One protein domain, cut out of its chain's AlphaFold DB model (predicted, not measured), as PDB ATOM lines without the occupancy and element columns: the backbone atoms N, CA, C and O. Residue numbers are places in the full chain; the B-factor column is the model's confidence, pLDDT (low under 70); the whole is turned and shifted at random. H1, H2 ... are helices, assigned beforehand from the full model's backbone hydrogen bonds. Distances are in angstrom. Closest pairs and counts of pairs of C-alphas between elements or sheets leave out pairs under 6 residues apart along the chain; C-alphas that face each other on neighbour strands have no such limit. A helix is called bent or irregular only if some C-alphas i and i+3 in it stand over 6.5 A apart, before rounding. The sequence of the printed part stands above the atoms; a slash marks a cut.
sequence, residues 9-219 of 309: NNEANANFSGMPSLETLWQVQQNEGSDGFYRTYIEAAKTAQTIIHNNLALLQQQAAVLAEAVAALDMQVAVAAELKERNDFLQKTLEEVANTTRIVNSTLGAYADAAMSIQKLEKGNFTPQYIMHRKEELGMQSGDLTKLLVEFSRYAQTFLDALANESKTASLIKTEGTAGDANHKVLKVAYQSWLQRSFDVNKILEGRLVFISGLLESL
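What this domain is: This is residues 9 to 219 of the 309 residues of an uncharacterized protein of Veillonella sp. CAG:933 (UniProt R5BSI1). Four long helices, H3, H4, H5 and H6, run side by side in an up-and-down bundle that makes a long rod, with H4 and H5 between H3 and H6. The short H2 packs on H3 and H5 at one end of the rod, and the shorter H1 packs on the outside of H3. The printed part has 211 residues with six named helices, H1 to H6 in order along the chain, and no named strand; the class is all helix. The whole is loose, with a radius of gyration of the C-alphas of 21.7 A, and the C-alphas span 73 by 31 by 22 A.

How they stand to each other: H1, residues 9 to 15, touches H3, residues 34 to 71, at residues 47 to 54 of H3 alone; the closest C-alphas, of Asn 13 and Ile 51, are 6.0 A apart. H2, residues 22 to 32, touches residues 35 to 41 of H3 at a steep tilt of 55 degrees, with the C-alphas of Gln 29 and Phe 37 closest at 5.0 A. H3 and H4, residues 78 to 123, form a helical hairpin at a shallow tilt of 14 degrees, opposite ways; the C-alphas of Ile 42 and Ala 112 are closest, at 4.9 A. H4 forms a second hairpin with H5, residues 128 to 176, at 17 degrees, with the C-alphas of Glu 122 and Ile 131 closest at 6.2 A. Residues 149 to 171 of H5 touch H3, and the C-alphas of Leu 66 and Ser 167 are closest, at 5.4 A. H2 touches residues 136 to 142 of H5, with the C-alphas of Leu 22 and Gly 139 closest at 4.7 A. H5 and H6, residues 184 to 219, form a third hairpin at 20 degrees, touching through residues 141 to 155 of H5 and 194 to 208 of H6; the C-alphas of Leu 148 and Ile 204 are closest, at 6.3 A. H6 also touches H4, the same way at 15 degrees, and is apart from H3. Every O i to N i+4 pair is within hydrogen-bond range in H2 and H4; the counts are 2 of 3 in H1, 33 of 34 in H3, 41 of 45 in H5 and 28 of 32 in H6.

Where its parts are: H1 begins at C-alpha 9, (167.744, 132.119, 139.199). H3 is 56.2 A from first to last C-alpha, H4 67.7 A, H5 70.9 A and H6 52.1 A. H5 has a kink of 25 degrees near residue 145; it is neither bent nor irregular, but only just: C-alphas 140 and 143 are 6.5 A apart. H6 ends at C-alpha 219, (137.356, 145.323, 144.103).

The domain as a whole: The C-alphas farthest apart, of Gln 76 and Thr 127, are 73.6 A apart. The printed part has no cut and no long link. Residues 9 to 16 and 195 to 199 have pLDDT under 70.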
ATOM      1  N   ASN A   9     169.016 132.627 139.722       43.19
ATOM      2  CA  ASN A   9     167.744 132.119 139.199       43.19
ATOM      3  C   ASN A   9     167.525 130.620 139.478       43.19
ATOM      4  O   ASN A   9     166.381 130.177 139.562       43.19
ATOM      5  N   ASN A  10     168.591 129.831 139.664       41.16
ATOM      6  CA  ASN A  10     168.469 128.392 139.919       41.16
ATOM      7  C   ASN A  10     168.012 128.071 141.351       41.16
ATOM      8  O   ASN A  10     167.300 127.089 141.541       41.16
ATOM      9  N   GLU A  11     168.359 128.889 142.349       32.97
ATOM     10  CA  GLU A  11     167.924 128.666 143.740       32.97
ATOM     11  C   GLU A  11     166.436 128.996 143.948       32.97
ATOM     12  O   GLU A  11     165.730 128.261 144.640       32.97
ATOM     13  N   ALA A  12     165.928 130.052 143.297       41.31
ATOM     14  CA  ALA A  12     164.501 130.384 143.298       41.31
ATOM     15  C   ALA A  12     163.665 129.349 142.519       41.31
ATOM     16  O   ALA A  12     162.583 128.964 142.965       41.31
ATOM     17  N   ASN A  13     164.192 128.843 141.395       45.34
ATOM     18  CA  ASN A  13     163.563 127.778 140.608       45.34
ATOM     19  C   ASN A  13     163.486 126.439 141.371       45.34
ATOM     20  O   ASN A  13     162.510 125.710 141.213       45.34
ATOM     21  N   ALA A  14     164.487 126.104 142.195       43.53
ATOM     22  CA  ALA A  14     164.564 124.816 142.895       43.53
ATOM     23  C   ALA A  14     163.605 124.684 144.096       43.53
ATOM     24  O   ALA A  14     163.275 123.565 144.487       43.53
ATOM     25  N   ASN A  15     163.141 125.802 144.667       46.06
ATOM     26  CA  ASN A  15     162.346 125.822 145.904       46.06
ATOM     27  C   ASN A  15     160.870 126.208 145.709       46.06
ATOM     28  O   ASN A  15     160.110 126.245 146.678       46.06
ATOM     29  N   PHE A  16     160.432 126.511 144.486       65.44
ATOM     30  CA  PHE A  16     159.057 126.938 144.245       65.44
ATOM     31  C   PHE A  16     158.106 125.747 144.082       65.44
ATOM     32  O   PHE A  16     158.085 125.072 143.055       65.44
ATOM     33  N   SER A  17     157.270 125.515 145.094       70.25
ATOM     34  CA  SER A  17     156.261 124.447 145.111       70.25
ATOM     35  C   SER A  17     154.889 124.867 144.560       70.25
ATOM     36  O   SER A  17     153.931 124.102 144.664       70.25
ATOM     37  N   GLY A  18     154.765 126.079 144.009       85.38
ATOM     38  CA  GLY A  18     153.494 126.664 143.580       85.38
ATOM     39  C   GLY A  18     153.004 127.794 144.487       85.38
ATOM     40  O   GLY A  18     153.732 128.315 145.330       85.38
ATOM     41  N   MET A  19     151.741 128.177 144.305       93.31
ATOM     42  CA  MET A  19     151.067 129.140 145.174       93.31
ATOM     43  C   MET A  19     150.792 128.518 146.557       93.31
ATOM     44  O   MET A  19     150.418 127.342 146.626       93.31
ATOM     45  N   PRO A  20     150.913 129.286 147.657       93.12
ATOM     46  CA  PRO A  20     150.625 128.810 149.009       93.12
ATOM     47  C   PRO A  20     149.144 128.445 149.151       93.12
ATOM     48  O   PRO A  20     148.272 129.175 148.668       93.12
ATOM     49  N   SER A  21     148.843 127.330 149.823       94.69
ATOM     50  CA  SER A  21     147.454 126.933 150.078       94.69
ATOM     51  C   SER A  21     146.753 127.947 150.985       94.69
ATOM     52  O   SER A  21     147.397 128.673 151.747       94.69
ATOM     53  N   LEU A  22     145.419 127.976 150.939       95.62
ATOM     54  CA  LEU A  22     144.626 128.822 151.833       95.62
ATOM     55  C   LEU A  22     144.942 128.544 153.314       95.62
ATOM     56  O   LEU A  22     145.061 129.474 154.103       95.62
ATOM     57  N   GLU A  23     145.145 127.279 153.678       95.62
ATOM     58  CA  GLU A  23     145.520 126.875 155.038       95.62
ATOM     59  C   GLU A  23     146.884 127.441 155.445       95.62
ATOM     60  O   GLU A  23     147.009 128.004 156.530       95.62
ATOM     61  N   THR A  24     147.889 127.360 154.567       95.19
ATOM     62  CA  THR A  24     149.207 127.960 154.813       95.19
ATOM     63  C   THR A  24     149.100 129.474 154.965       95.19
ATOM     64  O   THR A  24     149.682 130.043 155.886       95.19
ATOM     65  N   LEU A  25     148.323 130.136 154.107       96.44
ATOM     66  CA  LEU A  25     148.099 131.579 154.194       96.44
ATOM     67  C   LEU A  25     147.436 131.972 155.520       96.44
ATOM     68  O   LEU A  25     147.827 132.966 156.134       96.44
ATOM     69  N   TRP A  26     146.478 131.176 156.002       97.31
ATOM     70  CA  TRP A  26     145.863 131.397 157.309       97.31
ATOM     71  C   TRP A  26     146.815 131.166 158.472       97.31
ATOM     72  O   TRP A  26     146.813 131.960 159.410       97.31
ATOM     73  N   GLN A  27     147.655 130.135 158.407       96.50
ATOM     74  CA  GLN A  27     148.687 129.899 159.418       96.50
ATOM     75  C   GLN A  27     149.675 131.066 159.491       96.50
ATOM     76  O   GLN A  27     149.981 131.544 160.582       96.50
ATOM     77  N   VAL A  28     150.127 131.584 158.345       95.94
ATOM     78  CA  VAL A  28     150.993 132.771 158.316       95.94
ATOM     79  C   VAL A  28     150.272 133.979 158.906       95.94
ATOM     80  O   VAL A  28     150.849 134.686 159.726       95.94
ATOM     81  N   GLN A  29     148.994 134.185 158.573       96.81
ATOM     82  CA  GLN A  29     148.220 135.276 159.162       96.81
ATOM     83  C   GLN A  29     148.117 135.174 160.688       96.81
ATOM     84  O   GLN A  29     148.180 136.191 161.376       96.81
ATOM     85  N   GLN A  30     147.939 133.967 161.230       95.38
ATOM     86  CA  GLN A  30     147.868 133.755 162.678       95.38
ATOM     87  C   GLN A  30     149.182 134.127 163.376       95.38
ATOM     88  O   GLN A  30     149.149 134.661 164.482       95.38
ATOM     89  N   ASN A  31     150.318 133.882 162.721       95.12
ATOM     90  CA  ASN A  31     151.644 134.106 163.297       95.12
ATOM     91  C   ASN A  31     152.168 135.534 163.085       95.12
ATOM     92  O   ASN A  31     152.840 136.081 163.957       95.12
ATOM     93  N   GLU A  32     151.877 136.140 161.934       94.75
ATOM     94  CA  GLU A  32     152.485 137.403 161.484       94.75
ATOM     95  C   GLU A  32     151.469 138.543 161.315       94.75
ATOM     96  O   GLU A  32     151.822 139.665 160.952       94.75
ATOM     97  N   GLY A  33     150.192 138.266 161.573       94.44
ATOM     98  CA  GLY A  33     149.099 139.196 161.339       94.44
ATOM     99  C   GLY A  33     148.678 139.278 159.870       94.44
ATOM    100  O   GLY A  33     149.178 138.584 158.984       94.44
ATOM    101  N   SER A  34     147.710 140.157 159.615       93.69
ATOM    102  CA  SER A  34     147.053 140.310 158.312       93.69
ATOM    103  C   SER A  34     148.018 140.596 157.153       93.69
ATOM    104  O   SER A  34     147.894 140.013 156.077       93.69
ATOM    105  N   ASP A  35     149.035 141.429 157.386       94.88
ATOM    106  CA  ASP A  35     150.034 141.762 156.369       94.88
ATOM    107  C   ASP A  35     150.869 140.537 155.940       94.88
ATOM    108  O   ASP A  35     151.283 140.464 154.780       94.88
ATOM    109  N   GLY A  36     151.043 139.539 156.817       95.06
ATOM    110  CA  GLY A  36     151.717 138.277 156.496       95.06
ATOM    111  C   GLY A  36     150.991 137.464 155.420       95.06
ATOM    112  O   GLY A  36     151.640 136.933 154.513       95.06
ATOM    113  N   PHE A  37     149.650 137.439 155.447       96.44
ATOM    114  CA  PHE A  37     148.824 136.802 154.407       96.44
ATOM    115  C   PHE A  37     149.138 137.398 153.032       96.44
ATOM    116  O   PHE A  37     149.478 136.685 152.085       96.44
ATOM    117  N   TYR A  38     149.038 138.727 152.928       96.94
ATOM    118  CA  TYR A  38     149.187 139.433 151.659       96.94
ATOM    119  C   TYR A  38     150.605 139.349 151.127       96.94
ATOM    120  O   TYR A  38     150.789 139.050 149.949       96.94
ATOM    121  N   ARG A  39     151.599 139.573 151.994       96.44
ATOM    122  CA  ARG A  39     153.010 139.468 151.631       96.44
ATOM    123  C   ARG A  39     153.314 138.096 151.039       96.44
ATOM    124  O   ARG A  39     153.788 138.033 149.912       96.44
ATOM    125  N   THR A  40     152.946 137.026 151.743       95.25
ATOM    126  CA  THR A  40     153.199 135.646 151.301       95.25
ATOM    127  C   THR A  40     152.538 135.351 149.958       95.25
ATOM    128  O   THR A  40     153.169 134.797 149.060       95.25
ATOM    129  N   TYR A  41     151.279 135.760 149.780       95.56
ATOM    130  CA  TYR A  41     150.568 135.548 148.519       95.56
ATOM    131  C   TYR A  41     151.210 136.315 147.351       95.56
ATOM    132  O   TYR A  41     151.434 135.755 146.277       95.56
ATOM    133  N   ILE A  42     151.529 137.597 147.560       95.19
ATOM    134  CA  ILE A  42     152.123 138.477 146.544       95.19
ATOM    135  C   ILE A  42     153.534 138.008 146.176       95.19
ATOM    136  O   ILE A  42     153.879 137.979 144.996       95.19
ATOM    137  N   GLU A  43     154.353 137.644 147.161       94.25
ATOM    138  CA  GLU A  43     155.708 137.135 146.940       94.25
ATOM    139  C   GLU A  43     155.687 135.815 146.172       94.25
ATOM    140  O   GLU A  43     156.455 135.659 145.222       94.25
ATOM    141  N   ALA A  44     154.767 134.901 146.497       92.56
ATOM    142  CA  ALA A  44     154.604 133.660 145.748       92.56
ATOM    143  C   ALA A  44     154.198 133.916 144.288       92.56
ATOM    144  O   ALA A  44     154.799 133.344 143.379       92.56
ATOM    145  N   ALA A  45     153.242 134.823 144.048       92.94
ATOM    146  CA  ALA A  45     152.845 135.206 142.693       92.94
ATOM    147  C   ALA A  45     154.026 135.803 141.907       92.94
ATOM    148  O   ALA A  45     154.308 135.355 140.797       92.94
ATOM    149  N   LYS A  46     154.773 136.749 142.491       91.62
ATOM    150  CA  LYS A  46     155.954 137.369 141.856       91.62
ATOM    151  C   LYS A  46     157.086 136.378 141.600       91.62
ATOM    152  O   LYS A  46     157.754 136.446 140.567       91.62
ATOM    153  N   THR A  47     157.291 135.443 142.523       90.06
ATOM    154  CA  THR A  47     158.260 134.356 142.356       90.06
ATOM    155  C   THR A  47     157.858 133.493 141.164       90.06
ATOM    156  O   THR A  47     158.661 133.311 140.253       90.06
ATOM    157  N   ALA A  48     156.591 133.075 141.083       89.94
ATOM    158  CA  ALA A  48     156.068 132.323 139.942       89.94
ATOM    159  C   ALA A  48     156.250 133.069 138.607       89.94
ATOM    160  O   ALA A  48     156.693 132.477 137.623       89.94
ATOM    161  N   GLN A  49     155.960 134.377 138.578       91.00
ATOM    162  CA  GLN A  49     156.170 135.228 137.400       91.00
ATOM    163  C   GLN A  49     157.634 135.217 136.943       91.00
ATOM    164  O   GLN A  49     157.909 135.051 135.754       91.00
ATOM    165  N   THR A  50     158.562 135.359 137.890       89.38
ATOM    166  CA  THR A  50     160.008 135.380 137.626       89.38
ATOM    167  C   THR A  50     160.482 134.043 137.060       89.38
ATOM    168  O   THR A  50     161.134 134.010 136.021       89.38
ATOM    169  N   ILE A  51     160.081 132.933 137.684       85.56
ATOM    170  CA  ILE A  51     160.436 131.573 137.255       85.56
ATOM    171  C   ILE A  51     159.947 131.307 135.830       85.56
ATOM    172  O   ILE A  51     160.710 130.865 134.972       85.56
ATOM    173  N   ILE A  52     158.680 131.616 135.544       86.00
ATOM    174  CA  ILE A  52     158.098 131.400 134.216       86.00
ATOM    175  C   ILE A  52     158.792 132.263 133.156       86.00
ATOM    176  O   ILE A  52     159.029 131.794 132.042       86.00
ATOM    177  N   HIS A  53     159.123 133.511 133.490       86.62
ATOM    178  CA  HIS A  53     159.846 134.398 132.584       86.62
ATOM    179  C   HIS A  53     161.252 133.867 132.273       86.62
ATOM    180  O   HIS A  53     161.639 133.795 131.107       86.62
ATOM    181  N   ASN A  54     161.979 133.412 133.295       85.94
ATOM    182  CA  ASN A  54     163.306 132.818 133.141       85.94
ATOM    183  C   ASN A  54     163.270 131.528 132.308       85.94
ATOM    184  O   ASN A  54     164.121 131.324 131.443       85.94
ATOM    185  N   ASN A  55     162.260 130.678 132.516       85.06
ATOM    186  CA  ASN A  55     162.078 129.461 131.725       85.06
ATOM    187  C   ASN A  55     161.830 129.778 130.243       85.06
ATOM    188  O   ASN A  55     162.392 129.111 129.376       85.06
ATOM    189  N   LEU A  56     161.042 130.816 129.937       89.44
ATOM    190  CA  LEU A  56     160.860 131.266 128.555       89.44
ATOM    191  C   LEU A  56     162.180 131.754 127.944       89.44
ATOM    192  O   LEU A  56     162.489 131.385 126.813       89.44
ATOM    193  N   ALA A  57     162.970 132.536 128.683       89.31
ATOM    194  CA  ALA A  57     164.266 133.011 128.204       89.31
ATOM    195  C   ALA A  57     165.216 131.842 127.875       89.31
ATOM    196  O   ALA A  57     165.866 131.847 126.829       89.31
ATOM    197  N   LEU A  58     165.236 130.799 128.714       88.50
ATOM    198  CA  LEU A  58     166.004 129.579 128.456       88.50
ATOM    199  C   LEU A  58     165.534 128.866 127.180       88.50
ATOM    200  O   LEU A  58     166.359 128.475 126.353       88.50
ATOM    201  N   LEU A  59     164.220 128.711 126.996       90.56
ATOM    202  CA  LEU A  59     163.652 128.111 125.786       90.56
ATOM    203  C   LEU A  59     164.025 128.901 124.528       90.56
ATOM    204  O   LEU A  59     164.433 128.308 123.533       90.56
ATOM    205  N   GLN A  60     163.934 130.232 124.583       94.19
ATOM    206  CA  GLN A  60     164.316 131.116 123.481       94.19
ATOM    207  C   GLN A  60     165.800 130.987 123.139       94.19
ATOM    208  O   GLN A  60     166.152 130.883 121.964       94.19
ATOM    209  N   GLN A  61     166.669 130.929 124.150       93.06
ATOM    210  CA  GLN A  61     168.100 130.732 123.949       93.06
ATOM    211  C   GLN A  61     168.395 129.389 123.263       93.06
ATOM    212  O   GLN A  61     169.135 129.349 122.283       93.06
ATOM    213  N   GLN A  62     167.803 128.293 123.745       92.12
ATOM    214  CA  GLN A  62     168.013 126.960 123.164       92.12
ATOM    215  C   GLN A  62     167.469 126.864 121.734       92.12
ATOM    216  O   GLN A  62     168.108 126.283 120.858       92.12
ATOM    217  N   ALA A  63     166.319 127.483 121.470       94.25
ATOM    218  CA  ALA A  63     165.742 127.536 120.135       94.25
ATOM    219  C   ALA A  63     166.583 128.368 119.157       94.25
ATOM    220  O   ALA A  63     166.684 127.994 117.990       94.25
ATOM    221  N   ALA A  64     167.210 129.456 119.616       95.12
ATOM    222  CA  ALA A  64     168.125 130.249 118.799       95.12
ATOM    223  C   ALA A  64     169.382 129.449 118.422       95.12
ATOM    224  O   ALA A  64     169.753 129.409 117.250       95.12
ATOM    225  N   VAL A  65     169.976 128.734 119.385       94.12
ATOM    226  CA  VAL A  65     171.129 127.847 119.140       94.12
ATOM    227  C   VAL A  65     170.789 126.774 118.102       94.12
ATOM    228  O   VAL A  65     171.561 126.545 117.168       94.12
ATOM    229  N   LEU A  66     169.619 126.136 118.223       95.69
ATOM    230  CA  LEU A  66     169.154 125.162 117.236       95.69
ATOM    231  C   LEU A  66     168.966 125.802 115.853       95.69
ATOM    232  O   LEU A  66     169.412 125.238 114.856       95.69
ATOM    233  N   ALA A  67     168.336 126.975 115.778       96.06
ATOM    234  CA  ALA A  67     168.091 127.662 114.512       96.06
ATOM    235  C   ALA A  67     169.397 128.008 113.778       96.06
ATOM    236  O   ALA A  67     169.501 127.774 112.573       96.06
ATOM    237  N   GLU A  68     170.410 128.497 114.499       95.31
ATOM    238  CA  GLU A  68     171.742 128.754 113.943       95.31
ATOM    239  C   GLU A  68     172.411 127.466 113.444       95.31
ATOM    240  O   GLU A  68     172.961 127.436 112.340       95.31
ATOM    241  N   ALA A  69     172.325 126.382 114.221       93.88
ATOM    242  CA  ALA A  69     172.884 125.090 113.836       93.88
ATOM    243  C   ALA A  69     172.228 124.538 112.562       93.88
ATOM    244  O   ALA A  69     172.931 124.068 111.670       93.88
ATOM    245  N   VAL A  70     170.900 124.641 112.452       95.00
ATOM    246  CA  VAL A  70     170.133 124.216 111.272       95.00
ATOM    247  C   VAL A  70     170.465 125.069 110.050       95.00
ATOM    248  O   VAL A  70     170.619 124.527 108.957       95.00
ATOM    249  N   ALA A  71     170.613 126.387 110.211       93.50
ATOM    250  CA  ALA A  71     170.953 127.291 109.112       93.50
ATOM    251  C   ALA A  71     172.333 127.002 108.495       93.50
ATOM    252  O   ALA A  71     172.552 127.294 107.321       93.50
ATOM    253  N   ALA A  72     173.249 126.410 109.267       92.88
ATOM    254  CA  ALA A  72     174.589 126.046 108.816       92.88
ATOM    255  C   ALA A  72     174.667 124.700 108.065       92.88
ATOM    256  O   ALA A  72     175.750 124.337 107.602       92.88
ATOM    257  N   LEU A  73     173.570 123.938 107.970       92.69
ATOM    258  CA  LEU A  73     173.556 122.629 107.306       92.69
ATOM    259  C   LEU A  73     173.405 122.745 105.785       92.69
ATOM    260  O   LEU A  73     172.715 123.629 105.274       92.69
ATOM    261  N   ASP A  74     173.994 121.793 105.057       87.06
ATOM    262  CA  ASP A  74     173.778 121.653 103.617       87.06
ATOM    263  C   ASP A  74     172.384 121.072 103.335       87.06
ATOM    264  O   ASP A  74     172.098 119.902 103.592       87.06
ATOM    265  N   MET A  75     171.513 121.908 102.775       84.56
ATOM    266  CA  MET A  75     170.116 121.575 102.485       84.56
ATOM    267  C   MET A  75     169.945 120.608 101.305       84.56
ATOM    268  O   MET A  75     168.829 120.159 101.056       84.56
ATOM    269  N   GLN A  76     171.018 120.269 100.580       77.19
ATOM    270  CA  GLN A  76     170.983 119.189  99.587       77.19
ATOM    271  C   GLN A  76     170.903 117.804 100.247       77.19
ATOM    272  O   GLN A  76     170.513 116.827  99.605       77.19
ATOM    273  N   VAL A  77     171.213 117.715 101.544       79.81
ATOM    274  CA  VAL A  77     171.057 116.501 102.340       79.81
ATOM    275  C   VAL A  77     169.602 116.381 102.807       79.81
ATOM    276  O   VAL A  77     169.113 117.208 103.576       79.81
ATOM    277  N   ALA A  78     168.905 115.317 102.394       85.56
ATOM    278  CA  ALA A  78     167.486 115.112 102.714       85.56
ATOM    279  C   ALA A  78     167.184 115.193 104.225       85.56
ATOM    280  O   ALA A  78     166.219 115.839 104.630       85.56
ATOM    281  N   VAL A  79     168.053 114.624 105.072       88.69
ATOM    282  CA  VAL A  79     167.888 114.681 106.535       88.69
ATOM    283  C   VAL A  79     168.036 116.097 107.111       88.69
ATOM    284  O   VAL A  79     167.413 116.408 108.125       88.69
ATOM    285  N   ALA A  80     168.800 116.983 106.459       90.00
ATOM    286  CA  ALA A  80     168.913 118.386 106.858       90.00
ATOM    287  C   ALA A  80     167.630 119.166 106.532       90.00
ATOM    288  O   ALA A  80     167.157 119.944 107.361       90.00
ATOM    289  N   ALA A  81     167.014 118.906 105.373       89.88
ATOM    290  CA  ALA A  81     165.721 119.488 105.014       89.88
ATOM    291  C   ALA A  81     164.606 119.037 105.978       89.88
ATOM    292  O   ALA A  81     163.814 119.857 106.447       89.88
ATOM    293  N   GLU A  82     164.586 117.752 106.345       93.12
ATOM    294  CA  GLU A  82     163.645 117.216 107.333       93.12
ATOM    295  C   GLU A  82     163.850 117.792 108.738       93.12
ATOM    296  O   GLU A  82     162.880 117.922 109.489       93.12
ATOM    297  N   LEU A  83     165.093 118.082 109.138       94.31
ATOM    298  CA  LEU A  83     165.393 118.754 110.403       94.31
ATOM    299  C   LEU A  83     164.947 120.217 110.362       94.31
ATOM    300  O   LEU A  83     164.352 120.695 111.326       94.31
ATOM    301  N   LYS A  84     165.170 120.911 109.242       94.31
ATOM    302  CA  LYS A  84     164.711 122.289 109.057       94.31
ATOM    303  C   LYS A  84     163.202 122.411 109.231       94.31
ATOM    304  O   LYS A  84     162.751 123.270 109.977       94.31
ATOM    305  N   GLU A  85     162.429 121.514 108.626       92.25
ATOM    306  CA  GLU A  85     160.972 121.520 108.782       92.25
ATOM    307  C   GLU A  85     160.537 121.330 110.247       92.25
ATOM    308  O   GLU A  85     159.613 121.996 110.722       92.25
ATOM    309  N   ARG A  86     161.208 120.440 110.989       92.56
ATOM    310  CA  ARG A  86     160.925 120.241 112.419       92.56
ATOM    311  C   ARG A  86     161.326 121.459 113.245       92.56
ATOM    312  O   ARG A  86     160.554 121.866 114.108       92.56
ATOM    313  N   ASN A  87     162.464 122.085 112.946       94.50
ATOM    314  CA  ASN A  87     162.866 123.340 113.575       94.50
ATOM    315  C   ASN A  87     161.831 124.446 113.326       94.50
ATOM    316  O   ASN A  87     161.406 125.082 114.281       94.50
ATOM    317  N   ASP A  88     161.347 124.623 112.094       91.62
ATOM    318  CA  ASP A  88     160.314 125.621 111.778       91.62
ATOM    319  C   ASP A  88     159.024 125.388 112.587       91.62
ATOM    320  O   ASP A  88     158.370 126.337 113.027       91.62
ATOM    321  N   PHE A  89     158.656 124.124 112.825       89.81
ATOM    322  CA  PHE A  89     157.538 123.782 113.709       89.81
ATOM    323  C   PHE A  89     157.824 124.151 115.173       89.81
ATOM    324  O   PHE A  89     156.962 124.723 115.848       89.81
ATOM    325  N   LEU A  90     159.025 123.848 115.673       91.19
ATOM    326  CA  LEU A  90     159.425 124.188 117.039       91.19
ATOM    327  C   LEU A  90     159.472 125.709 117.248       91.19
ATOM    328  O   LEU A  90     158.989 126.172 118.275       91.19
ATOM    329  N   GLN A  91     159.930 126.499 116.272       92.62
ATOM    330  CA  GLN A  91     159.910 127.968 116.361       92.62
ATOM    331  C   GLN A  91     158.481 128.518 116.493       92.62
ATOM    332  O   GLN A  91     158.209 129.316 117.385       92.62
ATOM    333  N   LYS A  92     157.529 128.020 115.693       87.69
ATOM    334  CA  LYS A  92     156.105 128.383 115.849       87.69
ATOM    335  C   LYS A  92     155.551 127.979 117.216       87.69
ATOM    336  O   LYS A  92     154.802 128.721 117.837       87.69
ATOM    337  N   THR A  93     155.941 126.804 117.704       85.56
ATOM    338  CA  THR A  93     155.544 126.336 119.040       85.56
ATOM    339  C   THR A  93     156.108 127.245 120.135       85.56
ATOM    340  O   THR A  93     155.409 127.549 121.097       85.56
ATOM    341  N   LEU A  94     157.343 127.730 119.982       89.75
ATOM    342  CA  LEU A  94     157.953 128.686 120.905       89.75
ATOM    343  C   LEU A  94     157.191 130.018 120.944       89.75
ATOM    344  O   LEU A  94     157.031 130.576 122.027       89.75
ATOM    345  N   GLU A  95     156.707 130.522 119.807       87.81
ATOM    346  CA  GLU A  95     155.878 131.737 119.764       87.81
ATOM    347  C   GLU A  95     154.587 131.568 120.586       87.81
ATOM    348  O   GLU A  95     154.234 132.443 121.383       87.81
ATOM    349  N   GLU A  96     153.928 130.411 120.477       81.81
ATOM    350  CA  GLU A  96     152.738 130.079 121.275       81.81
ATOM    351  C   GLU A  96     153.054 129.934 122.770       81.81
ATOM    352  O   GLU A  96     152.322 130.449 123.624       81.81
ATOM    353  N   VAL A  97     154.178 129.290 123.110       84.06
ATOM    354  CA  VAL A  97     154.673 129.210 124.494       84.06
ATOM    355  C   VAL A  97     154.927 130.614 125.039       84.06
ATOM    356  O   VAL A  97     154.481 130.921 126.142       84.06
ATOM    357  N   ALA A  98     155.574 131.492 124.268       87.31
ATOM    358  CA  ALA A  98     155.862 132.866 124.668       87.31
ATOM    359  C   ALA A  98     154.581 133.679 124.906       87.31
ATOM    360  O   ALA A  98     154.476 134.411 125.898       87.31
ATOM    361  N   ASN A  99     153.580 133.528 124.035       83.69
ATOM    362  CA  ASN A  99     152.284 134.176 124.213       83.69
ATOM    363  C   ASN A  99     151.568 133.654 125.468       83.69
ATOM    364  O   ASN A  99     151.105 134.446 126.290       83.69
ATOM    365  N   THR A 100     151.558 132.335 125.674       83.12
ATOM    366  CA  THR A 100     150.963 131.707 126.862       83.12
ATOM    367  C   THR A 100     151.677 132.156 128.139       83.12
ATOM    368  O   THR A 100     151.016 132.581 129.086       83.12
ATOM    369  N   THR A 101     153.016 132.179 128.152       86.38
ATOM    370  CA  THR A 101     153.832 132.736 129.244       86.38
ATOM    371  C   THR A 101     153.394 134.154 129.579       86.38
ATOM    372  O   THR A 101     153.177 134.465 130.748       86.38
ATOM    373  N   ARG A 102     153.243 135.027 128.576       87.12
ATOM    374  CA  ARG A 102     152.833 136.419 128.789       87.12
ATOM    375  C   ARG A 102     151.464 136.506 129.467       87.12
ATOM    376  O   ARG A 102     151.299 137.299 130.394       87.12
ATOM    377  N   ILE A 103     150.501 135.690 129.041       86.44
ATOM    378  CA  ILE A 103     149.145 135.684 129.611       86.44
ATOM    379  C   ILE A 103     149.147 135.111 131.036       86.44
ATOM    380  O   ILE A 103     148.536 135.705 131.927       86.44
ATOM    381  N   VAL A 104     149.863 134.010 131.289       88.00
ATOM    382  CA  VAL A 104     150.022 133.440 132.641       88.00
ATOM    383  C   VAL A 104     150.681 134.462 133.570       88.00
ATOM    384  O   VAL A 104     150.192 134.703 134.671       88.00
ATOM    385  N   ASN A 105     151.739 135.129 133.105       88.25
ATOM    386  CA  ASN A 105     152.451 136.153 133.863       88.25
ATOM    387  C   ASN A 105     151.538 137.349 134.197       88.25
ATOM    388  O   ASN A 105     151.460 137.764 135.351       88.25
ATOM    389  N   SER A 106     150.773 137.850 133.221       87.50
ATOM    390  CA  SER A 106     149.778 138.906 133.456       87.50
ATOM    391  C   SER A 106     148.691 138.468 134.440       87.50
ATOM    392  O   SER A 106     148.275 139.256 135.286       87.50
ATOM    393  N   THR A 107     148.237 137.217 134.345       90.00
ATOM    394  CA  THR A 107     147.236 136.646 135.253       90.00
ATOM    395  C   THR A 107     147.761 136.619 136.686       90.00
ATOM    396  O   THR A 107     147.088 137.113 137.584       90.00
ATOM    397  N   LEU A 108     148.977 136.118 136.918       91.44
ATOM    398  CA  LEU A 108     149.604 136.107 138.247       91.44
ATOM    399  C   LEU A 108     149.756 137.521 138.826       91.44
ATOM    400  O   LEU A 108     149.483 137.731 140.008       91.44
ATOM    401  N   GLY A 109     150.119 138.496 137.988       92.19
ATOM    402  CA  GLY A 109     150.169 139.908 138.370       92.19
ATOM    403  C   GLY A 109     148.807 140.428 138.828       92.19
ATOM    404  O   GLY A 109     148.704 141.021 139.896       92.19
ATOM    405  N   ALA A 110     147.741 140.100 138.094       93.19
ATOM    406  CA  ALA A 110     146.373 140.461 138.457       93.19
ATOM    407  C   ALA A 110     145.934 139.857 139.809       93.19
ATOM    408  O   ALA A 110     145.248 140.519 140.589       93.19
ATOM    409  N   TYR A 111     146.364 138.633 140.131       95.00
ATOM    410  CA  TYR A 111     146.139 138.025 141.451       95.00
ATOM    411  C   TYR A 111     146.905 138.751 142.570       95.00
ATOM    412  O   TYR A 111     146.349 138.971 143.649       95.00
ATOM    413  N   ALA A 112     148.145 139.181 142.320       94.75
ATOM    414  CA  ALA A 112     148.887 140.023 143.260       94.75
ATOM    415  C   ALA A 112     148.225 141.404 143.446       94.75
ATOM    416  O   ALA A 112     148.118 141.893 144.571       94.75
ATOM    417  N   ASP A 113     147.715 142.009 142.370       93.00
ATOM    418  CA  ASP A 113     146.978 143.277 142.408       93.00
ATOM    419  C   ASP A 113     145.663 143.161 143.184       93.00
ATOM    420  O   ASP A 113     145.308 144.063 143.952       93.00
ATOM    421  N   ALA A 114     144.956 142.037 143.045       96.00
ATOM    422  CA  ALA A 114     143.777 141.737 143.845       96.00
ATOM    423  C   ALA A 114     144.138 141.633 145.334       96.00
ATOM    424  O   ALA A 114     143.483 142.269 146.159       96.00
ATOM    425  N   ALA A 115     145.220 140.928 145.684       96.94
ATOM    426  CA  ALA A 115     145.709 140.849 147.062       96.94
ATOM    427  C   ALA A 115     146.003 142.244 147.647       96.94
ATOM    428  O   ALA A 115     145.512 142.581 148.725       96.94
ATOM    429  N   MET A 116     146.725 143.091 146.904       96.19
ATOM    430  CA  MET A 116     147.002 144.477 147.305       96.19
ATOM    431  C   MET A 116     145.727 145.318 147.442       96.19
ATOM    432  O   MET A 116     145.628 146.168 148.325       96.19
ATOM    433  N   SER A 117     144.740 145.097 146.573       95.94
ATOM    434  CA  SER A 117     143.456 145.798 146.619       95.94
ATOM    435  C   SER A 117     142.663 145.424 147.869       95.94
ATOM    436  O   SER A 117     142.185 146.314 148.568       95.94
ATOM    437  N   ILE A 118     142.595 144.136 148.213       97.12
ATOM    438  CA  ILE A 118     141.937 143.674 149.443       97.12
ATOM    439  C   ILE A 118     142.669 144.235 150.671       97.12
ATOM    440  O   ILE A 118     142.016 144.740 151.579       97.12
ATOM    441  N   GLN A 119     144.007 144.243 150.676       97.12
ATOM    442  CA  GLN A 119     144.792 144.845 151.762       97.12
ATOM    443  C   GLN A 119     144.473 146.337 151.950       97.12
ATOM    444  O   GLN A 119     144.372 146.819 153.079       97.12
ATOM    445  N   LYS A 120     144.297 147.089 150.855       95.12
ATOM    446  CA  LYS A 120     143.884 148.501 150.913       95.12
ATOM    447  C   LYS A 120     142.479 148.665 151.487       95.12
ATOM    448  O   LYS A 120     142.273 149.575 152.282       95.12
ATOM    449  N   LEU A 121     141.537 147.800 151.110       95.06
ATOM    450  CA  LEU A 121     140.179 147.814 151.663       95.06
ATOM    451  C   LEU A 121     140.177 147.498 153.162       95.06
ATOM    452  O   LEU A 121     139.478 148.165 153.922       95.06
ATOM    453  N   GLU A 122     141.003 146.547 153.606       95.75
ATOM    454  CA  GLU A 122     141.161 146.230 155.029       95.75
ATOM    455  C   GLU A 122     141.695 147.434 155.813       95.75
ATOM    456  O   GLU A 122     141.114 147.829 156.821       95.75
ATOM    457  N   LYS A 123     142.733 148.101 155.291       94.06
ATOM    458  CA  LYS A 123     143.256 149.359 155.856       94.06
ATOM    459  C   LYS A 123     142.249 150.516 155.776       94.06
ATOM    460  O   LYS A 123     142.370 151.485 156.520       94.06
ATOM    461  N   GLY A 124     141.257 150.410 154.894       91.06
ATOM    462  CA  GLY A 124     140.130 151.327 154.744       91.06
ATOM    463  C   GLY A 124     138.958 151.067 155.694       91.06
ATOM    464  O   GLY A 124     137.893 151.639 155.480       91.06
ATOM    465  N   ASN A 125     139.127 150.223 156.721       90.06
ATOM    466  CA  ASN A 125     138.110 149.890 157.729       90.06
ATOM    467  C   ASN A 125     136.842 149.220 157.168       90.06
ATOM    468  O   ASN A 125     135.757 149.351 157.739       90.06
ATOM    469  N   PHE A 126     136.963 148.474 156.066       92.94
ATOM    470  CA  PHE A 126     135.896 147.566 155.637       92.94
ATOM    471  C   PHE A 126     135.657 146.477 156.693       92.94
ATOM    472  O   PHE A 126     136.536 146.162 157.499       92.94
ATOM    473  N   THR A 127     134.454 145.893 156.708       93.44
ATOM    474  CA  THR A 127     134.075 144.951 157.769       93.44
ATOM    475  C   THR A 127     134.977 143.707 157.774       93.44
ATOM    476  O   THR A 127     135.305 143.178 156.705       93.44
ATOM    477  N   PRO A 128     135.354 143.178 158.954       93.31
ATOM    478  CA  PRO A 128     136.231 142.009 159.033       93.31
ATOM    479  C   PRO A 128     135.692 140.784 158.284       93.31
ATOM    480  O   PRO A 128     136.458 140.075 157.637       93.31
ATOM    481  N   GLN A 129     134.374 140.562 158.313       94.88
ATOM    482  CA  GLN A 129     133.727 139.456 157.598       94.88
ATOM    483  C   GLN A 129     133.887 139.594 156.081       94.88
ATOM    484  O   GLN A 129     134.144 138.609 155.393       94.88
ATOM    485  N   TYR A 130     133.771 140.818 155.562       94.94
ATOM    486  CA  TYR A 130     133.962 141.090 154.142       94.94
ATOM    487  C   TYR A 130     135.405 140.817 153.707       94.94
ATOM    488  O   TYR A 130     135.642 140.137 152.711       94.94
ATOM    489  N   ILE A 131     136.376 141.302 154.483       97.12
ATOM    490  CA  ILE A 131     137.797 141.075 154.203       97.12
ATOM    491  C   ILE A 131     138.148 139.589 154.271       97.12
ATOM    492  O   ILE A 131     138.854 139.092 153.393       97.12
ATOM    493  N   MET A 132     137.628 138.871 155.270       96.06
ATOM    494  CA  MET A 132     137.812 137.425 155.390       96.06
ATOM    495  C   MET A 132     137.292 136.701 154.147       96.06
ATOM    496  O   MET A 132     138.056 135.968 153.526       96.06
ATOM    497  N   HIS A 133     136.066 136.997 153.711       96.19
ATOM    498  CA  HIS A 133     135.498 136.426 152.488       96.19
ATOM    499  C   HIS A 133     136.380 136.689 151.255       96.19
ATOM    500  O   HIS A 133     136.662 135.777 150.485       96.19
ATOM    501  N   ARG A 134     136.890 137.917 151.077       96.25
ATOM    502  CA  ARG A 134     137.782 138.239 149.946       96.25
ATOM    503  C   ARG A 134     139.117 137.501 149.997       96.25
ATOM    504  O   ARG A 134     139.634 137.101 148.955       96.25
ATOM    505  N   LYS A 135     139.679 137.305 151.190       96.69
ATOM    506  CA  LYS A 135     140.885 136.487 151.383       96.69
ATOM    507  C   LYS A 135     140.624 135.016 151.064       96.69
ATOM    508  O   LYS A 135     141.459 134.399 150.405       96.69
ATOM    509  N   GLU A 136     139.478 134.472 151.471       95.50
ATOM    510  CA  GLU A 136     139.066 133.103 151.133       95.50
ATOM    511  C   GLU A 136     138.907 132.931 149.623       95.50
ATOM    512  O   GLU A 136     139.527 132.038 149.050       95.50
ATOM    513  N   GLU A 137     138.161 133.818 148.956       94.31
ATOM    514  CA  GLU A 137     137.995 133.807 147.497       94.31
ATOM    515  C   GLU A 137     139.341 133.775 146.767       94.31
ATOM    516  O   GLU A 137     139.524 132.973 145.845       94.31
ATOM    517  N   LEU A 138     140.284 134.620 147.198       94.38
ATOM    518  CA  LEU A 138     141.620 134.716 146.622       94.38
ATOM    519  C   LEU A 138     142.461 133.459 146.896       94.38
ATOM    520  O   LEU A 138     143.050 132.893 145.972       94.38
ATOM    521  N   GLY A 139     142.522 133.008 148.151       93.31
ATOM    522  CA  GLY A 139     143.345 131.866 148.547       93.31
ATOM    523  C   GLY A 139     142.802 130.524 148.047       93.31
ATOM    524  O   GLY A 139     143.586 129.618 147.767       93.31
ATOM    525  N   MET A 140     141.490 130.396 147.817       93.88
ATOM    526  CA  MET A 140     140.917 129.236 147.122       93.88
ATOM    527  C   MET A 140     141.445 129.097 145.687       93.88
ATOM    528  O   MET A 140     141.538 127.979 145.178       93.88
ATOM    529  N   GLN A 141     141.856 130.196 145.038       93.56
ATOM    530  CA  GLN A 141     142.431 130.120 143.691       93.56
ATOM    531  C   GLN A 141     143.867 129.595 143.675       93.56
ATOM    532  O   GLN A 141     144.338 129.189 142.613       93.56
ATOM    533  N   SER A 142     144.564 129.554 144.817       91.62
ATOM    534  CA  SER A 142     145.941 129.054 144.884       91.62
ATOM    535  C   SER A 142     146.069 127.636 144.333       91.62
ATOM    536  O   SER A 142     147.014 127.349 143.607       91.62
ATOM    537  N   GLY A 143     145.103 126.755 144.620       89.88
ATOM    538  CA  GLY A 143     145.133 125.376 144.128       89.88
ATOM    539  C   GLY A 143     145.077 125.292 142.601       89.88
ATOM    540  O   GLY A 143     145.851 124.558 141.988       89.88
ATOM    541  N   ASP A 144     144.200 126.073 141.972       90.19
ATOM    542  CA  ASP A 144     144.067 126.092 140.514       90.19
ATOM    543  C   ASP A 144     145.227 126.824 139.829       90.19
ATOM    544  O   ASP A 144     145.673 126.394 138.766       90.19
ATOM    545  N   LEU A 145     145.761 127.883 140.445       91.56
ATOM    546  CA  LEU A 145     146.984 128.536 139.978       91.56
ATOM    547  C   LEU A 145     148.174 127.577 140.043       91.56
ATOM    548  O   LEU A 145     148.913 127.468 139.072       91.56
ATOM    549  N   THR A 146     148.336 126.816 141.124       91.31
ATOM    550  CA  THR A 146     149.396 125.804 141.215       91.31
ATOM    551  C   THR A 146     149.249 124.736 140.133       91.31
ATOM    552  O   THR A 146     150.238 124.403 139.484       91.31
ATOM    553  N   LYS A 147     148.033 124.244 139.856       89.62
ATOM    554  CA  LYS A 147     147.800 123.309 138.739       89.62
ATOM    555  C   LYS A 147     148.204 123.915 137.394       89.62
ATOM    556  O   LYS A 147     148.906 123.259 136.630       89.62
ATOM    557  N   LEU A 148     147.804 125.162 137.125       89.25
ATOM    558  CA  LEU A 148     148.197 125.892 135.916       89.25
ATOM    559  C   LEU A 148     149.725 125.960 135.785       89.25
ATOM    560  O   LEU A 148     150.265 125.647 134.729       89.25
ATOM    561  N   LEU A 149     150.417 126.337 136.862       88.25
ATOM    562  CA  LEU A 149     151.876 126.463 136.894       88.25
ATOM    563  C   LEU A 149     152.578 125.122 136.657       88.25
ATOM    564  O   LEU A 149     153.563 125.071 135.919       88.25
ATOM    565  N   VAL A 150     152.068 124.037 137.242       86.12
ATOM    566  CA  VAL A 150     152.609 122.683 137.060       86.12
ATOM    567  C   VAL A 150     152.437 122.214 135.618       86.12
ATOM    568  O   VAL A 150     153.409 121.767 135.010       86.12
ATOM    569  N   GLU A 151     151.238 122.336 135.047       83.44
ATOM    570  CA  GLU A 151     150.986 121.915 133.663       83.44
ATOM    571  C   GLU A 151     151.771 122.768 132.660       83.44
ATOM    572  O   GLU A 151     152.387 122.233 131.736       83.44
ATOM    573  N   PHE A 152     151.857 124.079 132.893       84.25
ATOM    574  CA  PHE A 152     152.682 124.965 132.078       84.25
ATOM    575  C   PHE A 152     154.174 124.600 132.154       84.25
ATOM    576  O   PHE A 152     154.853 124.536 131.129       84.25
ATOM    577  N   SER A 153     154.685 124.286 133.346       82.44
ATOM    578  CA  SER A 153     156.086 123.879 133.531       82.44
ATOM    579  C   SER A 153     156.387 122.533 132.870       82.44
ATOM    580  O   SER A 153     157.427 122.379 132.234       82.44
ATOM    581  N   ARG A 154     155.465 121.563 132.947       80.38
ATOM    582  CA  ARG A 154     155.579 120.279 132.229       80.38
ATOM    583  C   ARG A 154     155.623 120.478 130.719       80.38
ATOM    584  O   ARG A 154     156.401 119.812 130.031       80.38
ATOM    585  N   TYR A 155     154.798 121.386 130.207       79.81
ATOM    586  CA  TYR A 155     154.788 121.739 128.795       79.81
ATOM    587  C   TYR A 155     156.119 122.374 128.365       79.81
ATOM    588  O   TYR A 155     156.736 121.894 127.413       79.81
ATOM    589  N   ALA A 156     156.616 123.357 129.122       81.81
ATOM    590  CA  ALA A 156     157.914 123.987 128.883       81.81
ATOM    591  C   ALA A 156     159.076 122.980 128.928       81.81
ATOM    592  O   ALA A 156     159.925 122.994 128.040       81.81
ATOM    593  N   GLN A 157     159.090 122.060 129.899       82.69
ATOM    594  CA  GLN A 157     160.124 121.024 129.998       82.69
ATOM    595  C   GLN A 157     160.097 120.072 128.798       82.69
ATOM    596  O   GLN A 157     161.136 119.789 128.212       82.69
ATOM    597  N   THR A 158     158.906 119.625 128.388       83.94
ATOM    598  CA  THR A 158     158.751 118.759 127.208       83.94
ATOM    599  C   THR A 158     159.307 119.444 125.952       83.94
ATOM    600  O   THR A 158     159.968 118.812 125.128       83.94
ATOM    601  N   PHE A 159     159.059 120.748 125.815       87.19
ATOM    602  CA  PHE A 159     159.564 121.539 124.701       87.19
ATOM    603  C   PHE A 159     161.088 121.740 124.770       87.19
ATOM    604  O   PHE A 159     161.770 121.605 123.756       87.19
ATOM    605  N   LEU A 160     161.645 121.970 125.964       87.00
ATOM    606  CA  LEU A 160     163.093 122.047 126.184       87.00
ATOM    607  C   LEU A 160     163.800 120.743 125.786       87.00
ATOM    608  O   LEU A 160     164.813 120.780 125.085       87.00
ATOM    609  N   ASP A 161     163.245 119.593 126.177       87.06
ATOM    610  CA  ASP A 161     163.780 118.276 125.818       87.06
ATOM    611  C   ASP A 161     163.770 118.064 124.293       87.06
ATOM    612  O   ASP A 161     164.700 117.478 123.732       87.06
ATOM    613  N   ALA A 162     162.756 118.597 123.601       90.00
ATOM    614  CA  ALA A 162     162.678 118.614 122.141       90.00
ATOM    615  C   ALA A 162     163.835 119.380 121.506       90.00
ATOM    616  O   ALA A 162     164.516 118.855 120.627       90.00
ATOM    617  N   LEU A 163     164.049 120.616 121.968       91.31
ATOM    618  CA  LEU A 163     165.098 121.501 121.470       91.31
ATOM    619  C   LEU A 163     166.474 120.871 121.690       91.31
ATOM    620  O   LEU A 163     167.311 120.875 120.786       91.31
ATOM    621  N   ALA A 164     166.688 120.261 122.858       90.12
ATOM    622  CA  ALA A 164     167.915 119.542 123.166       90.12
ATOM    623  C   ALA A 164     168.111 118.317 122.256       90.12
ATOM    624  O   ALA A 164     169.228 118.066 121.799       90.12
ATOM    625  N   ASN A 165     167.048 117.557 121.970       91.75
ATOM    626  CA  ASN A 165     167.127 116.400 121.082       91.75
ATOM    627  C   ASN A 165     167.442 116.811 119.636       91.75
ATOM    628  O   ASN A 165     168.369 116.280 119.034       91.75
ATOM    629  N   GLU A 166     166.749 117.814 119.096       93.69
ATOM    630  CA  GLU A 166     167.024 118.300 117.738       93.69
ATOM    631  C   GLU A 166     168.393 118.973 117.620       93.69
ATOM    632  O   GLU A 166     169.035 118.862 116.580       93.69
ATOM    633  N   SER A 167     168.899 119.592 118.691       93.69
ATOM    634  CA  SER A 167     170.270 120.120 118.718       93.69
ATOM    635  C   SER A 167     171.311 119.005 118.591       93.69
ATOM    636  O   SER A 167     172.313 119.163 117.890       93.69
ATOM    637  N   LYS A 168     171.062 117.838 119.204       93.38
ATOM    638  CA  LYS A 168     171.901 116.645 119.009       93.38
ATOM    639  C   LYS A 168     171.797 116.130 117.575       93.38
ATOM    640  O   LYS A 168     172.829 115.854 116.968       93.38
ATOM    641  N   THR A 169     170.587 116.066 117.014       93.62
ATOM    642  CA  THR A 169     170.373 115.687 115.609       93.62
ATOM    643  C   THR A 169     171.132 116.614 114.656       93.62
ATOM    644  O   THR A 169     171.819 116.136 113.758       93.62
ATOM    645  N   ALA A 170     171.079 117.931 114.874       94.38
ATOM    646  CA  ALA A 170     171.816 118.915 114.079       94.38
ATOM    647  C   ALA A 170     173.332 118.667 114.133       94.38
ATOM    648  O   ALA A 170     174.009 118.715 113.104       94.38
ATOM    649  N   SER A 171     173.858 118.353 115.322       93.69
ATOM    650  CA  SER A 171     175.267 117.998 115.496       93.69
ATOM    651  C   SER A 171     175.640 116.738 114.714       93.69
ATOM    652  O   SER A 171     176.647 116.761 114.013       93.69
ATOM    653  N   LEU A 172     174.835 115.672 114.793       93.31
ATOM    654  CA  LEU A 172     175.085 114.415 114.074       93.31
ATOM    655  C   LEU A 172     175.055 114.603 112.558       93.31
ATOM    656  O   LEU A 172     175.940 114.115 111.860       93.31
ATOM    657  N   ILE A 173     174.097 115.375 112.036       93.44
ATOM    658  CA  ILE A 173     174.043 115.665 110.598       93.44
ATOM    659  C   ILE A 173     175.305 116.418 110.172       93.44
ATOM    660  O   ILE A 173     175.887 116.105 109.136       93.44
ATOM    661  N   LYS A 174     175.770 117.372 110.984       91.75
ATOM    662  CA  LYS A 174     176.982 118.143 110.694       91.75
ATOM    663  C   LYS A 174     178.253 117.289 110.706       91.75
ATOM    664  O   LYS A 174     179.138 117.533 109.890       91.75
ATOM    665  N   THR A 175     178.384 116.345 111.638       92.06
ATOM    666  CA  THR A 175     179.619 115.560 111.820       92.06
ATOM    667  C   THR A 175     179.643 114.266 111.016       92.06
ATOM    668  O   THR A 175     180.702 113.864 110.545       92.06
ATOM    669  N   GLU A 176     178.494 113.612 110.863       90.81
ATOM    670  CA  GLU A 176     178.371 112.253 110.323       90.81
ATOM    671  C   GLU A 176     177.462 112.180 109.085       90.81
ATOM    672  O   GLU A 176     177.387 111.136 108.440       90.81
ATOM    673  N   GLY A 177     176.759 113.261 108.731       87.31
ATOM    674  CA  GLY A 177     175.844 113.286 107.583       87.31
ATOM    675  C   GLY A 177     174.555 112.478 107.782       87.31
ATOM    676  O   GLY A 177     173.827 112.241 106.821       87.31
ATOM    677  N   THR A 178     174.258 112.053 109.014       88.94
ATOM    678  CA  THR A 178     173.084 111.244 109.376       88.94
ATOM    679  C   THR A 178     172.303 111.879 110.524       88.94
ATOM    680  O   THR A 178     172.856 112.610 111.339       88.94
ATOM    681  N   ALA A 179     171.003 111.590 110.602       85.50
ATOM    682  CA  ALA A 179     170.140 112.003 111.709       85.50
ATOM    683  C   ALA A 179     170.106 110.979 112.866       85.50
ATOM    684  O   ALA A 179     169.317 111.133 113.799       85.50
ATOM    685  N   GLY A 180     170.931 109.925 112.807       88.06
ATOM    686  CA  GLY A 180     170.902 108.827 113.775       88.06
ATOM    687  C   GLY A 180     169.540 108.122 113.782       88.06
ATOM    688  O   GLY A 180     168.985 107.831 112.725       88.06
ATOM    689  N   ASP A 181     168.984 107.899 114.975       84.50
ATOM    690  CA  ASP A 181     167.673 107.255 115.169       84.50
ATOM    691  C   ASP A 181     166.478 108.223 115.022       84.50
ATOM    692  O   ASP A 181     165.324 107.842 115.247       84.50
ATOM    693  N   ALA A 182     166.718 109.492 114.672       84.25
ATOM    694  CA  ALA A 182     165.661 110.492 114.571       84.25
ATOM    695  C   ALA A 182     164.722 110.193 113.391       84.25
ATOM    696  O   ALA A 182     165.037 110.428 112.225       84.25
ATOM    697  N   ASN A 183     163.515 109.718 113.699       89.25
ATOM    698  CA  ASN A 183     162.479 109.495 112.699       89.25
ATOM    699  C   ASN A 183     161.611 110.750 112.531       89.25
ATOM    700  O   ASN A 183     160.787 111.062 113.395       89.25
ATOM    701  N   HIS A 184     161.754 111.431 111.388       88.44
ATOM    702  CA  HIS A 184     161.042 112.677 111.098       88.44
ATOM    703  C   HIS A 184     159.521 112.565 111.300       88.44
ATOM    704  O   HIS A 184     158.923 113.420 111.953       88.44
ATOM    705  N   LYS A 185     158.879 111.499 110.795       88.44
ATOM    706  CA  LYS A 185     157.415 111.340 110.888       88.44
ATOM    707  C   LYS A 185     156.954 111.172 112.334       88.44
ATOM    708  O   LYS A 185     155.975 111.796 112.732       88.44
ATOM    709  N   VAL A 186     157.660 110.351 113.111       88.94
ATOM    710  CA  VAL A 186     157.328 110.104 114.523       88.94
ATOM    711  C   VAL A 186     157.503 111.380 115.345       88.94
ATOM    712  O   VAL A 186     156.598 111.752 116.089       88.94
ATOM    713  N   LEU A 187     158.623 112.084 115.163       88.06
ATOM    714  CA  LEU A 187     158.902 113.338 115.865       88.06
ATOM    715  C   LEU A 187     157.887 114.428 115.515       88.06
ATOM    716  O   LEU A 187     157.360 115.083 116.408       88.06
ATOM    717  N   LYS A 188     157.526 114.573 114.236       84.00
ATOM    718  CA  LYS A 188     156.524 115.555 113.807       84.00
ATOM    719  C   LYS A 188     155.146 115.283 114.414       84.00
ATOM    720  O   LYS A 188     154.499 116.216 114.880       84.00
ATOM    721  N   VAL A 189     154.713 114.019 114.464       84.00
ATOM    722  CA  VAL A 189     153.459 113.633 115.139       84.00
ATOM    723  C   VAL A 189     153.532 113.930 116.638       84.00
ATOM    724  O   VAL A 189     152.578 114.465 117.204       84.00
ATOM    725  N   ALA A 190     154.669 113.646 117.280       84.44
ATOM    726  CA  ALA A 190     154.874 113.975 118.686       84.44
ATOM    727  C   ALA A 190     154.765 115.489 118.932       84.44
ATOM    728  O   ALA A 190     154.012 115.903 119.811       84.44
ATOM    729  N   TYR A 191     155.418 116.323 118.118       83.69
ATOM    730  CA  TYR A 191     155.369 117.782 118.263       83.69
ATOM    731  C   TYR A 191     153.971 118.345 117.989       83.69
ATOM    732  O   TYR A 191     153.494 119.205 118.725       83.69
ATOM    733  N   GLN A 192     153.253 117.800 117.006       76.56
ATOM    734  CA  GLN A 192     151.851 118.152 116.766       76.56
ATOM    735  C   GLN A 192     150.949 117.796 117.953       76.56
ATOM    736  O   GLN A 192     150.068 118.579 118.302       76.56
ATOM    737  N   SER A 193     151.191 116.667 118.626       77.44
ATOM    738  CA  SER A 193     150.435 116.287 119.828       77.44
ATOM    739  C   SER A 193     150.623 117.266 120.995       77.44
ATOM    740  O   SER A 193     149.772 117.347 121.879       77.44
ATOM    741  N   TRP A 194     151.699 118.057 121.006       73.88
ATOM    742  CA  TRP A 194     151.938 119.049 122.055       73.88
ATOM    743  C   TRP A 194     151.057 120.285 121.930       73.88
ATOM    744  O   TRP A 194     150.715 120.870 122.955       73.88
ATOM    745  N   LEU A 195     150.600 120.619 120.720       64.62
ATOM    746  CA  LEU A 195     149.540 121.615 120.538       64.62
ATOM    747  C   LEU A 195     148.246 121.182 121.239       64.62
ATOM    748  O   LEU A 195     147.493 122.019 121.721       64.62
ATOM    749  N   GLN A 196     147.996 119.875 121.380       66.25
ATOM    750  CA  GLN A 196     146.853 119.404 122.161       66.25
ATOM    751  C   GLN A 196     147.009 119.742 123.652       66.25
ATOM    752  O   GLN A 196     146.040 120.129 124.297       66.25
ATOM    753  N   ARG A 197     148.231 119.667 124.196       69.06
ATOM    754  CA  ARG A 197     148.512 120.017 125.600       69.06
ATOM    755  C   ARG A 197     148.407 121.518 125.862       69.06
ATOM    756  O   ARG A 197     147.997 121.909 126.953       69.06
ATOM    757  N   SER A 198     148.712 122.368 124.876       68.12
ATOM    758  CA  SER A 198     148.486 123.812 125.028       68.12
ATOM    759  C   SER A 198     146.998 124.151 125.170       68.12
ATOM    760  O   SER A 198     146.670 125.098 125.879       68.12
ATOM    761  N   PHE A 199     146.081 123.358 124.597       68.62
ATOM    762  CA  PHE A 199     144.643 123.536 124.850       68.62
ATOM    763  C   PHE A 199     144.265 123.294 126.316       68.62
ATOM    764  O   PHE A 199     143.464 124.053 126.860       68.62
ATOM    765  N   ASP A 200     144.852 122.291 126.972       73.69
ATOM    766  CA  ASP A 200     144.559 121.995 128.382       73.69
ATOM    767  C   ASP A 200     145.030 123.131 129.302       73.69
ATOM    768  O   ASP A 200     144.282 123.578 130.178       73.69
ATOM    769  N   VAL A 201     146.229 123.669 129.050       77.25
ATOM    770  CA  VAL A 201     146.748 124.862 129.743       77.25
ATOM    771  C   VAL A 201     145.827 126.061 129.516       77.25
ATOM    772  O   VAL A 201     145.442 126.735 130.475       77.25
ATOM    773  N   ASN A 202     145.431 126.307 128.264       75.81
ATOM    774  CA  ASN A 202     144.572 127.434 127.905       75.81
ATOM    775  C   ASN A 202     143.195 127.348 128.569       75.81
ATOM    776  O   ASN A 202     142.679 128.365 129.023       75.81
ATOM    777  N   LYS A 203     142.626 126.147 128.707       80.00
ATOM    778  CA  LYS A 203     141.340 125.944 129.385       80.00
ATOM    779  C   LYS A 203     141.405 126.295 130.872       80.00
ATOM    780  O   LYS A 203     140.495 126.935 131.398       80.00
ATOM    781  N   ILE A 204     142.472 125.883 131.563       83.06
ATOM    782  CA  ILE A 204     142.672 126.253 132.974       83.06
ATOM    783  C   ILE A 204     142.850 127.772 133.077       83.06
ATOM    784  O   ILE A 204     142.213 128.414 133.912       83.06
ATOM    785  N   LEU A 205     143.676 128.347 132.201       83.81
ATOM    786  CA  LEU A 205     143.968 129.777 132.157       83.81
ATOM    787  C   LEU A 205     142.717 130.631 131.914       83.81
ATOM    788  O   LEU A 205     142.528 131.630 132.603       83.81
ATOM    789  N   GLU A 206     141.834 130.223 131.003       82.69
ATOM    790  CA  GLU A 206     140.569 130.910 130.720       82.69
ATOM    791  C   GLU A 206     139.691 131.013 131.973       82.69
ATOM    792  O   GLU A 206     139.248 132.104 132.336       82.69
ATOM    793  N   GLY A 207     139.521 129.908 132.709       81.69
ATOM    794  CA  GLY A 207     138.784 129.919 133.974       81.69
ATOM    795  C   GLY A 207     139.399 130.876 135.004       81.69
ATOM    796  O   GLY A 207     138.678 131.597 135.701       81.69
ATOM    797  N   ARG A 208     140.737 130.944 135.065       88.56
ATOM    798  CA  ARG A 208     141.448 131.870 135.959       88.56
ATOM    799  C   ARG A 208     141.281 133.329 135.550       88.56
ATOM    800  O   ARG A 208     141.148 134.167 136.442       88.56
ATOM    801  N   LEU A 209     141.276 133.616 134.248       85.88
ATOM    802  CA  LEU A 209     141.080 134.951 133.682       85.88
ATOM    803  C   LEU A 209     139.670 135.480 133.947       85.88
ATOM    804  O   LEU A 209     139.523 136.624 134.379       85.88
ATOM    805  N   VAL A 210     138.644 134.651 133.743       86.38
ATOM    806  CA  VAL A 210     137.247 135.019 134.024       86.38
ATOM    807  C   VAL A 210     137.076 135.358 135.504       86.38
ATOM    808  O   VAL A 210     136.540 136.417 135.835       86.38
ATOM    809  N   PHE A 211     137.598 134.506 136.393       90.62
ATOM    810  CA  PHE A 211     137.537 134.748 137.833       90.62
ATOM    811  C   PHE A 211     138.231 136.057 138.226       90.62
ATOM    812  O   PHE A 211     137.619 136.909 138.871       90.62
ATOM    813  N   ILE A 212     139.502 136.232 137.840       91.88
ATOM    814  CA  ILE A 212     140.281 137.386 138.305       91.88
ATOM    815  C   ILE A 212     139.747 138.698 137.732       91.88
ATOM    816  O   ILE A 212     139.754 139.708 138.427       91.88
ATOM    817  N   SER A 213     139.208 138.675 136.509       86.06
ATOM    818  CA  SER A 213     138.550 139.839 135.911       86.06
ATOM    819  C   SER A 213     137.324 140.259 136.721       86.06
ATOM    820  O   SER A 213     137.194 141.434 137.064       86.06
ATOM    821  N   GLY A 214     136.465 139.303 137.097       86.38
ATOM    822  CA  GLY A 214     135.293 139.578 137.933       86.38
ATOM    823  C   GLY A 214     135.665 140.077 139.331       86.38
ATOM    824  O   GLY A 214     135.087 141.052 139.820       86.38
ATOM    825  N   LEU A 215     136.675 139.463 139.958       91.88
ATOM    826  CA  LEU A 215     137.169 139.889 141.267       91.88
ATOM    827  C   LEU A 215     137.730 141.316 141.212       91.88
ATOM    828  O   LEU A 215     137.349 142.153 142.029       91.88
ATOM    829  N   LEU A 216     138.589 141.625 140.236       90.19
ATOM    830  CA  LEU A 216     139.162 142.963 140.078       90.19
ATOM    831  C   LEU A 216     138.099 144.020 139.774       90.19
ATOM    832  O   LEU A 216     138.186 145.127 140.306       90.19
ATOM    833  N   GLU A 217     137.084 143.705 138.967       89.81
ATOM    834  CA  GLU A 217     135.981 144.634 138.710       89.81
ATOM    835  C   GLU A 217     135.213 144.957 139.999       89.81
ATOM    836  O   GLU A 217     134.924 146.126 140.275       89.81
ATOM    837  N   SER A 218     134.926 143.940 140.818       92.44
ATOM    838  CA  SER A 218     134.281 144.136 142.117       92.44
ATOM    839  C   SER A 218     135.153 144.970 143.056       92.44
ATOM    840  O   SER A 218     134.683 145.974 143.589       92.44
ATOM    841  N   LEU A 219     136.429 144.610 143.218       91.56
ATOM    842  CA  LEU A 219     137.356 145.323 144.103       91.56
ATOM    843  C   LEU A 219     137.566 146.773 143.657       91.56
ATOM    844  O   LEU A 219     137.692 147.666 144.492       91.56
TER     845      LEU A 219